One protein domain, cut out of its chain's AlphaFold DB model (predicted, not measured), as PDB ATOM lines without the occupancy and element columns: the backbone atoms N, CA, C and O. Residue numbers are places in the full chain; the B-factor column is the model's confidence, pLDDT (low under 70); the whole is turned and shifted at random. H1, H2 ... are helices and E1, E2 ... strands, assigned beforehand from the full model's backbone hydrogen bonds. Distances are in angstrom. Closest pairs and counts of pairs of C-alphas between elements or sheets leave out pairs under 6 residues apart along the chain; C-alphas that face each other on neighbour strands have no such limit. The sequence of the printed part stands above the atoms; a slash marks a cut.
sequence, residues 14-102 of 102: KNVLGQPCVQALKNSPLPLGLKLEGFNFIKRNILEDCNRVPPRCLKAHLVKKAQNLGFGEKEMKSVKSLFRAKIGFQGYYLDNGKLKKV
ATOM      1  N   LYS A  14     -13.613  24.872  20.144       90.06
ATOM      2  CA  LYS A  14     -14.908  24.364  20.652       90.06
ATOM      3  C   LYS A  14     -14.775  23.014  21.376       90.06
ATOM      4  O   LYS A  14     -15.354  22.826  22.442       90.06
ATOM      5  N   ASN A  15     -13.936  22.115  20.855       91.62
ATOM      6  CA  ASN A  15     -13.655  20.813  21.474       91.62
ATOM      7  C   ASN A  15     -12.927  20.937  22.822       91.62
ATOM      8  O   ASN A  15     -13.132  20.121  23.718       91.62
ATOM      9  N   VAL A  16     -12.090  21.966  22.985       94.19
ATOM     10  CA  VAL A  16     -11.432  22.295  24.258       94.19
ATOM     11  C   VAL A  16     -12.440  22.863  25.243       94.19
ATOM     12  O   VAL A  16     -12.497  22.419  26.386       94.19
ATOM     13  N   LEU A  17     -13.291  23.780  24.788       93.06
ATOM     14  CA  LEU A  17     -14.356  24.358  25.603       93.06
ATOM     15  C   LEU A  17     -15.336  23.305  26.121       93.06
ATOM     16  O   LEU A  17     -15.772  23.408  27.262       93.06
ATOM     17  N   GLY A  18     -15.666  22.289  25.327       92.38
ATOM     18  CA  GLY A  18     -16.574  21.213  25.732       92.38
ATOM     19  C   GLY A  18     -16.006  20.257  26.787       92.38
ATOM     20  O   GLY A  18     -16.747  19.450  27.343       92.38
ATOM     21  N   GLN A  19     -14.704  20.315  27.090       94.94
ATOM     22  CA  GLN A  19     -14.101  19.371  28.027       94.94
ATOM     23  C   GLN A  19     -14.528  19.656  29.474       94.94
ATOM     24  O   GLN A  19     -14.413  20.795  29.937       94.94
ATOM     25  N   PRO A  20     -14.922  18.623  30.251       95.31
ATOM     26  CA  PRO A  20     -15.393  18.807  31.625       95.31
ATOM     27  C   PRO A  20     -14.404  19.541  32.536       95.31
ATOM     28  O   PRO A  20     -14.817  20.320  33.386       95.31
ATOM     29  N   CYS A  21     -13.093  19.333  32.359       95.56
ATOM     30  CA  CYS A  21     -12.078  20.021  33.165       95.56
ATOM     31  C   CYS A  21     -11.988  21.527  32.861       95.56
ATOM     32  O   CYS A  21     -11.749  22.320  33.771       95.56
ATOM     33  N   VAL A  22     -12.227  21.924  31.609       95.38
ATOM     34  CA  VAL A  22     -12.233  23.325  31.170       95.38
ATOM     35  C   VAL A  22     -13.506  24.019  31.647       95.38
ATOM     36  O   VAL A  22     -13.428  25.109  32.209       95.38
ATOM     37  N   GLN A  23     -14.663  23.362  31.515       95.62
ATOM     38  CA  GLN A  23     -15.941  23.854  32.045       95.62
ATOM     39  C   GLN A  23     -15.903  24.017  33.567       95.62
ATOM     40  O   GLN A  23     -16.306  25.055  34.089       95.62
ATOM     41  N   ALA A  24     -15.353  23.029  34.278       95.56
ATOM     42  CA  ALA A  24     -15.184  23.101  35.722       95.56
ATOM     43  C   ALA A  24     -14.324  24.302  36.134       95.56
ATOM     44  O   ALA A  24     -14.702  25.042  37.036       95.56
ATOM     45  N   LEU A  25     -13.202  24.551  35.447       95.06
ATOM     46  CA  LEU A  25     -12.371  25.723  35.718       95.06
ATOM     47  C   LEU A  25     -13.113  27.036  35.423       95.06
ATOM     48  O   LEU A  25     -13.112  27.930  36.273       95.06
ATOM     49  N   LYS A  26     -13.764  27.137  34.257       93.62
ATOM     50  CA  LYS A  26     -14.529  28.318  33.824       93.62
ATOM     51  C   LYS A  26     -15.574  28.711  34.876       93.62
ATOM     52  O   LYS A  26     -15.579  29.854  35.342       93.62
ATOM     53  N   ASN A  27     -16.379  27.740  35.304       93.38
ATOM     54  CA  ASN A  27     -17.535  27.942  36.184       93.38
ATOM     55  C   ASN A  27     -17.183  27.906  37.681       93.38
ATOM     56  O   ASN A  27     -18.046  28.131  38.522       93.38
ATOM     57  N   SER A  28     -15.928  27.621  38.036       92.44
ATOM     58  CA  SER A  28     -15.517  27.520  39.438       92.44
ATOM     59  C   SER A  28     -15.594  28.853  40.193       92.44
ATOM     60  O   SER A  28     -15.411  29.908  39.589       92.44
ATOM     61  N   PRO A  29     -15.744  28.845  41.527       90.50
ATOM     62  CA  PRO A  29     -15.594  30.043  42.355       90.50
ATOM     63  C   PRO A  29     -14.121  30.338  42.702       90.50
ATOM     64  O   PRO A  29     -13.841  31.017  43.687       90.50
ATOM     65  N   LEU A  30     -13.152  29.792  41.952       89.56
ATOM     66  CA  LEU A  30     -11.736  29.978  42.269       89.56
ATOM     67  C   LEU A  30     -11.305  31.445  42.116       89.56
ATOM     68  O   LEU A  30     -11.793  32.130  41.210       89.56
ATOM     69  N   PRO A  31     -10.335  31.904  42.932       90.44
ATOM     70  CA  PRO A  31      -9.775  33.241  42.806       90.44
ATOM     71  C   PRO A  31      -9.232  33.518  41.404       90.44
ATOM     72  O   PRO A  31      -8.692  32.636  40.729       90.44
ATOM     73  N   LEU A  32      -9.342  34.779  40.990       88.62
ATOM     74  CA  LEU A  32      -9.065  35.221  39.625       88.62
ATOM     75  C   LEU A  32      -7.651  34.861  39.147       88.62
ATOM     76  O   LEU A  32      -7.488  34.365  38.033       88.62
ATOM     77  N   GLY A  33      -6.646  35.025  40.013       89.50
ATOM     78  CA  GLY A  33      -5.262  34.654  39.704       89.50
ATOM     79  C   GLY A  33      -5.106  33.163  39.396       89.50
ATOM     80  O   GLY A  33      -4.420  32.790  38.448       89.50
ATOM     81  N   LEU A  34      -5.813  32.294  40.122       92.38
ATOM     82  CA  LEU A  34      -5.743  30.852  39.900       92.38
ATOM     83  C   LEU A  34      -6.489  30.430  38.624       92.38
ATOM     84  O   LEU A  34      -6.026  29.548  37.897       92.38
ATOM     85  N   LYS A  35      -7.610  31.093  38.308       93.00
ATOM     86  CA  LYS A  35      -8.300  30.910  37.023       93.00
ATOM     87  C   LYS A  35      -7.423  31.311  35.840       93.00
ATOM     88  O   LYS A  35      -7.366  30.565  34.863       93.00
ATOM     89  N   LEU A  36      -6.720  32.441  35.942       92.69
ATOM     90  CA  LEU A  36      -5.779  32.900  34.920       92.69
ATOM     91  C   LEU A  36      -4.661  31.876  34.693       92.69
ATOM     92  O   LEU A  36      -4.381  31.518  33.551       92.69
ATOM     93  N   GLU A  37      -4.056  31.363  35.766       94.50
ATOM     94  CA  GLU A  37      -3.021  30.328  35.664       94.50
ATOM     95  C   GLU A  37      -3.544  29.062  34.972       94.50
ATOM     96  O   GLU A  37      -2.886  28.522  34.080       94.50
ATOM     97  N   GLY A  38      -4.758  28.622  35.317       95.75
ATOM     98  CA  GLY A  38      -5.415  27.494  34.661       95.75
ATOM     99  C   GLY A  38      -5.718  27.743  33.180       95.75
ATOM    100  O   GLY A  38      -5.474  26.870  32.348       95.75
ATOM    101  N   PHE A  39      -6.192  28.937  32.819       95.50
ATOM    102  CA  PHE A  39      -6.418  29.321  31.424       95.50
ATOM    103  C   PHE A  39      -5.112  29.334  30.619       95.50
ATOM    104  O   PHE A  39      -5.041  28.761  29.531       95.50
ATOM    105  N   ASN A  40      -4.056  29.927  31.177       95.06
ATOM    106  CA  ASN A  40      -2.735  29.939  30.558       95.06
ATOM    107  C   ASN A  40      -2.184  28.518  30.402       95.06
ATOM    108  O   ASN A  40      -1.509  28.234  29.413       95.06
ATOM    109  N   PHE A  41      -2.459  27.625  31.361       96.56
ATOM    110  CA  PHE A  41      -2.095  26.213  31.258       96.56
ATOM    111  C   PHE A  41      -2.816  25.549  30.097       96.56
ATOM    112  O   PHE A  41      -2.168  24.882  29.297       96.56
ATOM    113  N   ILE A  42      -4.131  25.747  29.989       96.19
ATOM    114  CA  ILE A  42      -4.928  25.182  28.902       96.19
ATOM    115  C   ILE A  42      -4.346  25.613  27.561       96.19
ATOM    116  O   ILE A  42      -4.009  24.745  26.771       96.19
ATOM    117  N   LYS A  43      -4.134  26.917  27.344       94.50
ATOM    118  CA  LYS A  43      -3.612  27.455  26.078       94.50
ATOM    119  C   LYS A  43      -2.316  26.799  25.600       94.50
ATOM    120  O   LYS A  43      -2.178  26.554  24.411       94.50
ATOM    121  N   ARG A  44      -1.375  26.547  26.512       94.81
ATOM    122  CA  ARG A  44      -0.042  26.012  26.181       94.81
ATOM    123  C   ARG A  44       0.054  24.482  26.244       94.81
ATOM    124  O   ARG A  44       1.119  23.939  25.997       94.81
ATOM    125  N   ASN A  45      -1.025  23.794  26.629       95.75
ATOM    126  CA  ASN A  45      -1.068  22.332  26.770       95.75
ATOM    127  C   ASN A  45      -2.267  21.708  26.039       95.75
ATOM    128  O   ASN A  45      -2.745  20.642  26.436       95.75
ATOM    129  N   ILE A  46      -2.781  22.368  24.998       94.75
ATOM    130  CA  ILE A  46      -3.689  21.715  24.053       94.75
ATOM    131  C   ILE A  46      -2.840  20.733  23.246       94.75
ATOM    132  O   ILE A  46      -1.883  21.139  22.599       94.75
ATOM    133  N   LEU A  47      -3.175  19.448  23.307       91.62
ATOM    134  CA  LEU A  47      -2.539  18.430  22.476       91.62
ATOM    135  C   LEU A  47      -3.026  18.600  21.037       91.62
ATOM    136  O   LEU A  47      -4.227  18.460  20.798       91.62
ATOM    137  N   GLU A  48      -2.123  18.895  20.105       89.06
ATOM    138  CA  GLU A  48      -2.464  19.216  18.709       89.06
ATOM    139  C   GLU A  48      -3.201  18.062  18.014       89.06
ATOM    140  O   GLU A  48      -4.230  18.286  17.378       89.06
ATOM    141  N   ASP A  49      -2.775  16.820  18.263       89.94
ATOM    142  CA  ASP A  49      -3.320  15.617  17.616       89.94
ATOM    143  C   ASP A  49      -4.812  15.380  17.896       89.94
ATOM    144  O   ASP A  49      -5.532  14.798  17.090       89.94
ATOM    145  N   CYS A  50      -5.294  15.789  19.073       89.38
ATOM    146  CA  CYS A  50      -6.650  15.467  19.530       89.38
ATOM    147  C   CYS A  50      -7.430  16.662  20.083       89.38
ATOM    148  O   CYS A  50      -8.580  16.503  20.498       89.38
ATOM    149  N   ASN A  51      -6.832  17.856  20.104       91.81
ATOM    150  CA  ASN A  51      -7.390  19.066  20.704       91.81
ATOM    151  C   ASN A  51      -7.882  18.849  22.149       91.81
ATOM    152  O   ASN A  51      -8.946  19.332  22.553       91.81
ATOM    153  N   ARG A  52      -7.116  18.091  22.946       93.69
ATOM    154  CA  ARG A  52      -7.441  17.782  24.348       93.69
ATOM    155  C   ARG A  52      -6.503  18.458  25.326       93.69
ATOM    156  O   ARG A  52      -5.322  18.629  25.056       93.69
ATOM    157  N   VAL A  53      -7.043  18.791  26.491       95.50
ATOM    158  CA  VAL A  53      -6.273  19.260  27.640       95.50
ATOM    159  C   VAL A  53      -6.051  18.073  28.574       95.50
ATOM    160  O   VAL A  53      -7.026  17.429  28.965       95.50
ATOM    161  N   PRO A  54      -4.810  17.779  28.996       95.44
ATOM    162  CA  PRO A  54      -4.538  16.712  29.950       95.44
ATOM    163  C   PRO A  54      -5.069  17.095  31.345       95.44
ATOM    164  O   PRO A  54      -4.458  17.914  32.043       95.44
ATOM    165  N   PRO A  55      -6.178  16.496  31.828       96.38
ATOM    166  CA  PRO A  55      -6.859  16.991  33.023       96.38
ATOM    167  C   PRO A  55      -6.034  16.751  34.294       96.38
ATOM    168  O   PRO A  55      -6.062  17.561  35.218       96.38
ATOM    169  N   ARG A  56      -5.254  15.662  34.344       96.88
ATOM    170  CA  ARG A  56      -4.376  15.372  35.487       96.88
ATOM    171  C   ARG A  56      -3.293  16.434  35.654       96.88
ATOM    172  O   ARG A  56      -3.019  16.845  36.782       96.88
ATOM    173  N   CYS A  57      -2.721  16.891  34.540       97.12
ATOM    174  CA  CYS A  57      -1.707  17.935  34.537       97.12
ATOM    175  C   CYS A  57      -2.304  19.299  34.875       97.12
ATOM    176  O   CYS A  57      -1.736  20.007  35.699       97.12
ATOM    177  N   LEU A  58      -3.490  19.620  34.343       97.50
ATOM    178  CA  LEU A  58      -4.205  20.839  34.723       97.50
ATOM    179  C   LEU A  58      -4.479  20.873  36.233       97.50
ATOM    180  O   LEU A  58      -4.210  21.878  36.884       97.50
ATOM    181  N   LYS A  59      -4.957  19.766  36.820       97.44
ATOM    182  CA  LYS A  59      -5.212  19.713  38.267       97.44
ATOM    183  C   LYS A  59      -3.928  19.896  39.072       97.44
ATOM    184  O   LYS A  59      -3.913  20.673  40.020       97.44
ATOM    185  N   ALA A  60      -2.866  19.187  38.699       97.38
ATOM    186  CA  ALA A  60      -1.554  19.324  39.323       97.38
ATOM    187  C   ALA A  60      -1.028  20.761  39.259       97.38
ATOM    188  O   ALA A  60      -0.570  21.288  40.270       97.38
ATOM    189  N   HIS A  61      -1.170  21.417  38.111       97.50
ATOM    190  CA  HIS A  61      -0.778  22.806  37.943       97.50
ATOM    191  C   HIS A  61      -1.545  23.746  38.878       97.50
ATOM    192  O   HIS A  61      -0.933  24.567  39.559       97.50
ATOM    193  N   LEU A  62      -2.873  23.599  38.960       96.94
ATOM    194  CA  LEU A  62      -3.708  24.405  39.855       96.94
ATOM    195  C   LEU A  62      -3.355  24.166  41.326       96.94
ATOM    196  O   LEU A  62      -3.266  25.121  42.089       96.94
ATOM    197  N   VAL A  63      -3.103  22.914  41.720       96.25
ATOM    198  CA  VAL A  63      -2.653  22.579  43.078       96.25
ATOM    199  C   VAL A  63      -1.323  23.262  43.390       96.25
ATOM    200  O   VAL A  63      -1.226  23.937  44.413       96.25
ATOM    201  N   LYS A  64      -0.337  23.170  42.488       96.25
ATOM    202  CA  LYS A  64       0.968  23.816  42.666       96.25
ATOM    203  C   LYS A  64       0.837  25.327  42.817       96.25
ATOM    204  O   LYS A  64       1.470  25.939  43.671       96.25
ATOM    205  N   LYS A  65       0.023  25.946  41.962       95.94
ATOM    206  CA  LYS A  65      -0.169  27.398  41.964       95.94
ATOM    207  C   LYS A  65      -0.918  27.871  43.202       95.94
ATOM    208  O   LYS A  65      -0.507  28.864  43.784       95.94
ATOM    209  N   ALA A  66      -1.936  27.142  43.645       95.06
ATOM    210  CA  ALA A  66      -2.635  27.438  44.891       95.06
ATOM    211  C   ALA A  66      -1.696  27.349  46.110       95.06
ATOM    212  O   ALA A  66      -1.705  28.247  46.946       95.06
ATOM    213  N   GLN A  67      -0.821  26.336  46.166       94.69
ATOM    214  CA  GLN A  67       0.214  26.233  47.205       94.69
ATOM    215  C   GLN A  67       1.170  27.430  47.183       94.69
ATOM    216  O   GLN A  67       1.416  28.035  48.222       94.69
ATOM    217  N   ASN A  68       1.670  27.811  46.004       93.56
ATOM    218  CA  ASN A  68       2.569  28.960  45.863       93.56
ATOM    219  C   ASN A  68       1.903  30.293  46.244       93.56
ATOM    220  O   ASN A  68       2.594  31.229  46.626       93.56
ATOM    221  N   LEU A  69       0.575  30.384  46.125       91.00
ATOM    222  CA  LEU A  69      -0.218  31.542  46.538       91.00
ATOM    223  C   LEU A  69      -0.614  31.502  48.027       91.00
ATOM    224  O   LEU A  69      -1.335  32.388  48.476       91.00
ATOM    225  N   GLY A  70      -0.177  30.490  48.785       92.75
ATOM    226  CA  GLY A  70      -0.438  30.384  50.222       92.75
ATOM    227  C   GLY A  70      -1.867  29.968  50.580       92.75
ATOM    228  O   GLY A  70      -2.367  30.345  51.635       92.75
ATOM    229  N   PHE A  71      -2.553  29.222  49.709       92.50
ATOM    230  CA  PHE A  71      -3.925  28.780  49.978       92.50
ATOM    231  C   PHE A  71      -3.964  27.799  51.157       92.50
ATOM    232  O   PHE A  71      -3.174  26.854  51.216       92.50
ATOM    233  N   GLY A  72      -4.927  27.995  52.060       90.88
ATOM    234  CA  GLY A  72      -5.162  27.117  53.202       90.88
ATOM    235  C   GLY A  72      -5.765  25.768  52.807       90.88
ATOM    236  O   GLY A  72      -6.119  25.505  51.653       90.88
ATOM    237  N   GLU A  73      -5.908  24.868  53.785       91.38
ATOM    238  CA  GLU A  73      -6.440  23.522  53.536       91.38
ATOM    239  C   GLU A  73      -7.850  23.526  52.934       91.38
ATOM    240  O   GLU A  73      -8.173  22.673  52.101       91.38
ATOM    241  N   LYS A  74      -8.699  24.473  53.348       89.06
ATOM    242  CA  LYS A  74     -10.088  24.571  52.889       89.06
ATOM    243  C   LYS A  74     -10.144  24.920  51.405       89.06
ATOM    244  O   LYS A  74     -10.813  24.232  50.635       89.06
ATOM    245  N   GLU A  75      -9.399  25.935  50.986       90.25
ATOM    246  CA  GLU A  75      -9.285  26.341  49.589       90.25
ATOM    247  C   GLU A  75      -8.619  25.239  48.760       90.25
ATOM    248  O   GLU A  75      -9.061  24.926  47.651       90.25
ATOM    249  N   MET A  76      -7.607  24.574  49.322       94.06
ATOM    250  CA  MET A  76      -6.950  23.444  48.675       94.06
ATOM    251  C   MET A  76      -7.895  22.267  48.430       94.06
ATOM    252  O   MET A  76      -7.798  21.629  47.378       94.06
ATOM    253  N   LYS A  77      -8.825  21.969  49.348       93.12
ATOM    254  CA  LYS A  77      -9.862  20.949  49.121       93.12
ATOM    255  C   LYS A  77     -10.716  21.302  47.903       93.12
ATOM    256  O   LYS A  77     -10.906  20.430  47.057       93.12
ATOM    257  N   SER A  78     -11.119  22.564  47.756       90.56
ATOM    258  CA  SER A  78     -11.883  23.048  46.594       90.56
ATOM    259  C   SER A  78     -11.117  22.899  45.277       90.56
ATOM    260  O   SER A  78     -11.672  22.460  44.271       90.56
ATOM    261  N   VAL A  79      -9.814  23.199  45.266       93.25
ATOM    262  CA  VAL A  79      -8.971  23.004  44.072       93.25
ATOM    263  C   VAL A  79      -8.852  21.516  43.720       93.25
ATOM    264  O   VAL A  79      -8.949  21.131  42.553       93.25
ATOM    265  N   LYS A  80      -8.675  20.649  44.725       93.94
ATOM    266  CA  LYS A  80      -8.544  19.197  44.522       93.94
ATOM    267  C   LYS A  80      -9.855  18.543  44.077       93.94
ATOM    268  O   LYS A  80      -9.790  17.553  43.342       93.94
ATOM    269  N   SER A  81     -11.013  19.078  44.464       94.38
ATOM    270  CA  SER A  81     -12.339  18.559  44.096       94.38
ATOM    271  C   SER A  81     -12.913  19.143  42.800       94.38
ATOM    272  O   SER A  81     -13.934  18.648  42.332       94.38
ATOM    273  N   LEU A  82     -12.238  20.118  42.175       94.06
ATOM    274  CA  LEU A  82     -12.742  20.881  41.024       94.06
ATOM    275  C   LEU A  82     -13.308  20.024  39.875       94.06
ATOM    276  O   LEU A  82     -14.299  20.380  39.254       94.06
ATOM    277  N   PHE A  83     -12.671  18.894  39.575       95.56
ATOM    278  CA  PHE A  83     -13.137  17.913  38.587       95.56
ATOM    279  C   PHE A  83     -12.603  16.520  38.939       95.56
ATOM    280  O   PHE A  83     -11.681  16.400  39.733       95.56
ATOM    281  N   ARG A  84     -13.120  15.435  38.351       94.19
ATOM    282  CA  ARG A  84     -12.851  14.053  38.817       94.19
ATOM    283  C   ARG A  84     -11.401  13.550  38.671       94.19
ATOM    284  O   ARG A  84     -11.017  12.595  39.338       94.19
ATOM    285  N   ALA A  85     -10.583  14.135  37.797       94.25
ATOM    286  CA  ALA A  85      -9.274  13.564  37.455       94.25
ATOM    287  C   ALA A  85      -8.293  13.493  38.647       94.25
ATOM    288  O   ALA A  85      -8.356  14.302  39.566       94.25
ATOM    289  N   LYS A  86      -7.344  12.552  38.622       95.69
ATOM    290  CA  LYS A  86      -6.254  12.483  39.619       95.69
ATOM    291  C   LYS A  86      -5.298  13.683  39.490       95.69
ATOM    292  O   LYS A  86      -5.299  14.363  38.468       95.69
ATOM    293  N   ILE A  87      -4.490  13.939  40.518       95.50
ATOM    294  CA  ILE A  87      -3.464  14.996  40.515       95.50
ATOM    295  C   ILE A  87      -2.181  14.422  39.906       95.50
ATOM    296  O   ILE A  87      -1.551  13.569  40.525       95.50
ATOM    297  N   GLY A  88      -1.807  14.879  38.708       94.38
ATOM    298  CA  GLY A  88      -0.557  14.479  38.058       94.38
ATOM    299  C   GLY A  88      -0.377  12.961  37.913       94.38
ATOM    300  O   GLY A  88      -1.345  12.199  37.793       94.38
ATOM    301  N   PHE A  89       0.883  12.536  37.911       94.31
ATOM    302  CA  PHE A  89       1.323  11.145  37.948       94.31
ATOM    303  C   PHE A  89       2.617  11.056  38.766       94.31
ATOM    304  O   PHE A  89       3.558  11.792  38.488       94.31
ATOM    305  N   GLN A  90       2.646  10.213  39.806       93.44
ATOM    306  CA  GLN A  90       3.814  10.018  40.689       93.44
ATOM    307  C   GLN A  90       4.434  11.321  41.248       93.44
ATOM    308  O   GLN A  90       5.640  11.416  41.434       93.44
ATOM    309  N   GLY A  91       3.616  12.345  41.521       92.19
ATOM    310  CA  GLY A  91       4.100  13.638  42.031       92.19
ATOM    311  C   GLY A  91       4.612  14.606  40.959       92.19
ATOM    312  O   GLY A  91       5.145  15.660  41.305       92.19
ATOM    313  N   TYR A  92       4.405  14.296  39.676       95.75
ATOM    314  CA  TYR A  92       4.798  15.133  38.546       95.75
ATOM    315  C   TYR A  92       3.634  15.446  37.599       95.75
ATOM    316  O   TYR A  92       2.591  14.787  37.605       95.75
ATOM    317  N   TYR A  93       3.817  16.464  36.762       96.81
ATOM    318  CA  TYR A  93       2.933  16.798  35.650       96.81
ATOM    319  C   TYR A  93       3.700  17.440  34.493       96.81
ATOM    320  O   TYR A  93       4.757  18.033  34.696       96.81
ATOM    321  N   LEU A  94       3.155  17.333  33.283       95.06
ATOM    322  CA  LEU A  94       3.687  18.022  32.111       95.06
ATOM    323  C   LEU A  94       3.061  19.405  31.970       95.06
ATOM    324  O   LEU A  94       1.848  19.568  32.121       95.06
ATOM    325  N   ASP A  95       3.905  20.382  31.665       94.75
ATOM    326  CA  ASP A  95       3.504  21.745  31.355       94.75
ATOM    327  C   ASP A  95       4.413  22.329  30.268       94.75
ATOM    328  O   ASP A  95       5.593  22.589  30.519       94.75
ATOM    329  N   ASN A  96       3.856  22.536  29.073       91.75
ATOM    330  CA  ASN A  96       4.554  23.002  27.876       91.75
ATOM    331  C   ASN A  96       5.784  22.132  27.543       91.75
ATOM    332  O   ASN A  96       6.912  22.621  27.478       91.75
ATOM    333  N   GLY A  97       5.578  20.814  27.469       89.62
ATOM    334  CA  GLY A  97       6.632  19.829  27.189       89.62
ATOM    335  C   GLY A  97       7.632  19.594  28.328       89.62
ATOM    336  O   GLY A  97       8.495  18.730  28.209       89.62
ATOM    337  N   LYS A  98       7.528  20.318  29.450       93.25
ATOM    338  CA  LYS A  98       8.451  20.187  30.587       93.25
ATOM    339  C   LYS A  98       7.808  19.438  31.743       93.25
ATOM    340  O   LYS A  98       6.685  19.746  32.144       93.25
ATOM    341  N   LEU A  99       8.548  18.493  32.318       95.25
ATOM    342  CA  LEU A  99       8.144  17.792  33.531       95.25
ATOM    343  C   LEU A  99       8.335  18.702  34.750       95.25
ATOM    344  O   LEU A  99       9.408  19.267  34.960       95.25
ATOM    345  N   LYS A 100       7.289  18.850  35.560       93.69
ATOM    346  CA  LYS A 100       7.268  19.680  36.769       93.69
ATOM    347  C   LYS A 100       6.819  18.863  37.970       93.69
ATOM    348  O   LYS A 100       5.956  17.999  37.840       93.69
ATOM    349  N   LYS A 101       7.373  19.169  39.144       94.38
ATOM    350  CA  LYS A 101       6.932  18.599  40.424       94.38
ATOM    351  C   LYS A 101       5.666  19.311  40.909       94.38
ATOM    352  O   LYS A 101       5.554  20.533  40.761       94.38
ATOM    353  N   VAL A 102       4.729  18.532  41.448       90.12
ATOM    354  CA  VAL A 102       3.487  19.022  42.074       90.12
ATOM    355  C   VAL A 102       3.780  19.870  43.310       90.12
ATOM    356  O   VAL A 102       4.908  19.835  43.858       90.12
TER     357      VAL A 102
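This is residues 14 to 102 of the 102 residues of an uncharacterized protein of Candidatus Pacearchaeota archaeon CG1_02_39_14 (UniProt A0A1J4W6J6). A small strand hairpin, E1 and E2, packs through E1 on one side of the long helix H4, which lies in the middle of the domain. H3 and H5 pack on other sides of H4, each running back against it, while H2 packs on H3 and the short H1 lies at the periphery. The printed part has 89 residues, with H1, H2, H3, H4, H5, E1 and E2 in that order; the sheet, E1 - E2, is antiparallel and the class is mostly helix. The whole is compact, with a radius of gyration of the C-alphas of 12.1 A and spans of 37 by 27 by 21 A.

E1, residues 92 to 95, and E2, residues 98 to 101, form a hairpin, with N 93 and O 100 2.8 A apart, within hydrogen-bond range. H4 is residues 55 to 68; its closest C-alpha to E1 is Cys 57, 4.9 A from that of Tyr 93. H4 and E2 are near each other, with 8 pairs of C-alphas within 10 A. H3, residues 32 to 44, touches H4 at a steep tilt of 39 degrees, opposite ways, a helical hairpin; the closest C-alphas, of Gly 38 and Leu 62, are 6.3 A apart. H5, residues 73 to 81, touches H4 at a shallow tilt of 13 degrees, opposite ways, also a hairpin; the closest C-alphas, of Val 63 and Val 79, are 6.4 A apart. H2, residues 20 to 27, touches H3 at 35.0 degrees, shallow but only just short of steep, opposite ways, another hairpin; the C-alphas of Leu 25 and Lys 35 are closest, 6.7 A. H1, residues 14 to 17, is close to H2 but not clearly touching, with the C-alphas of Leu 17 and Gln 23 closest at 6.7 A. Every O i to N i+4 pair is within hydrogen-bond range in H2, H3, H4 and H5; H1 is too short for one.

H4 is 19.9 A long, H3 18.6 A, H5 12.2 A and H2 10.4 A. C-alpha 14 begins H1 at (-14.908, 24.364, 20.652), C-alpha 55 begins H4 at (-6.859, 16.991, 33.023), and C-alpha 101 ends E2 at (6.932, 18.599, 40.424).

The C-alphas farthest apart, of Asp 49 and Gly 72, are 37.4 A apart. The printed part has no cut and no long link, and no printed residue is under 70 in pLDDT.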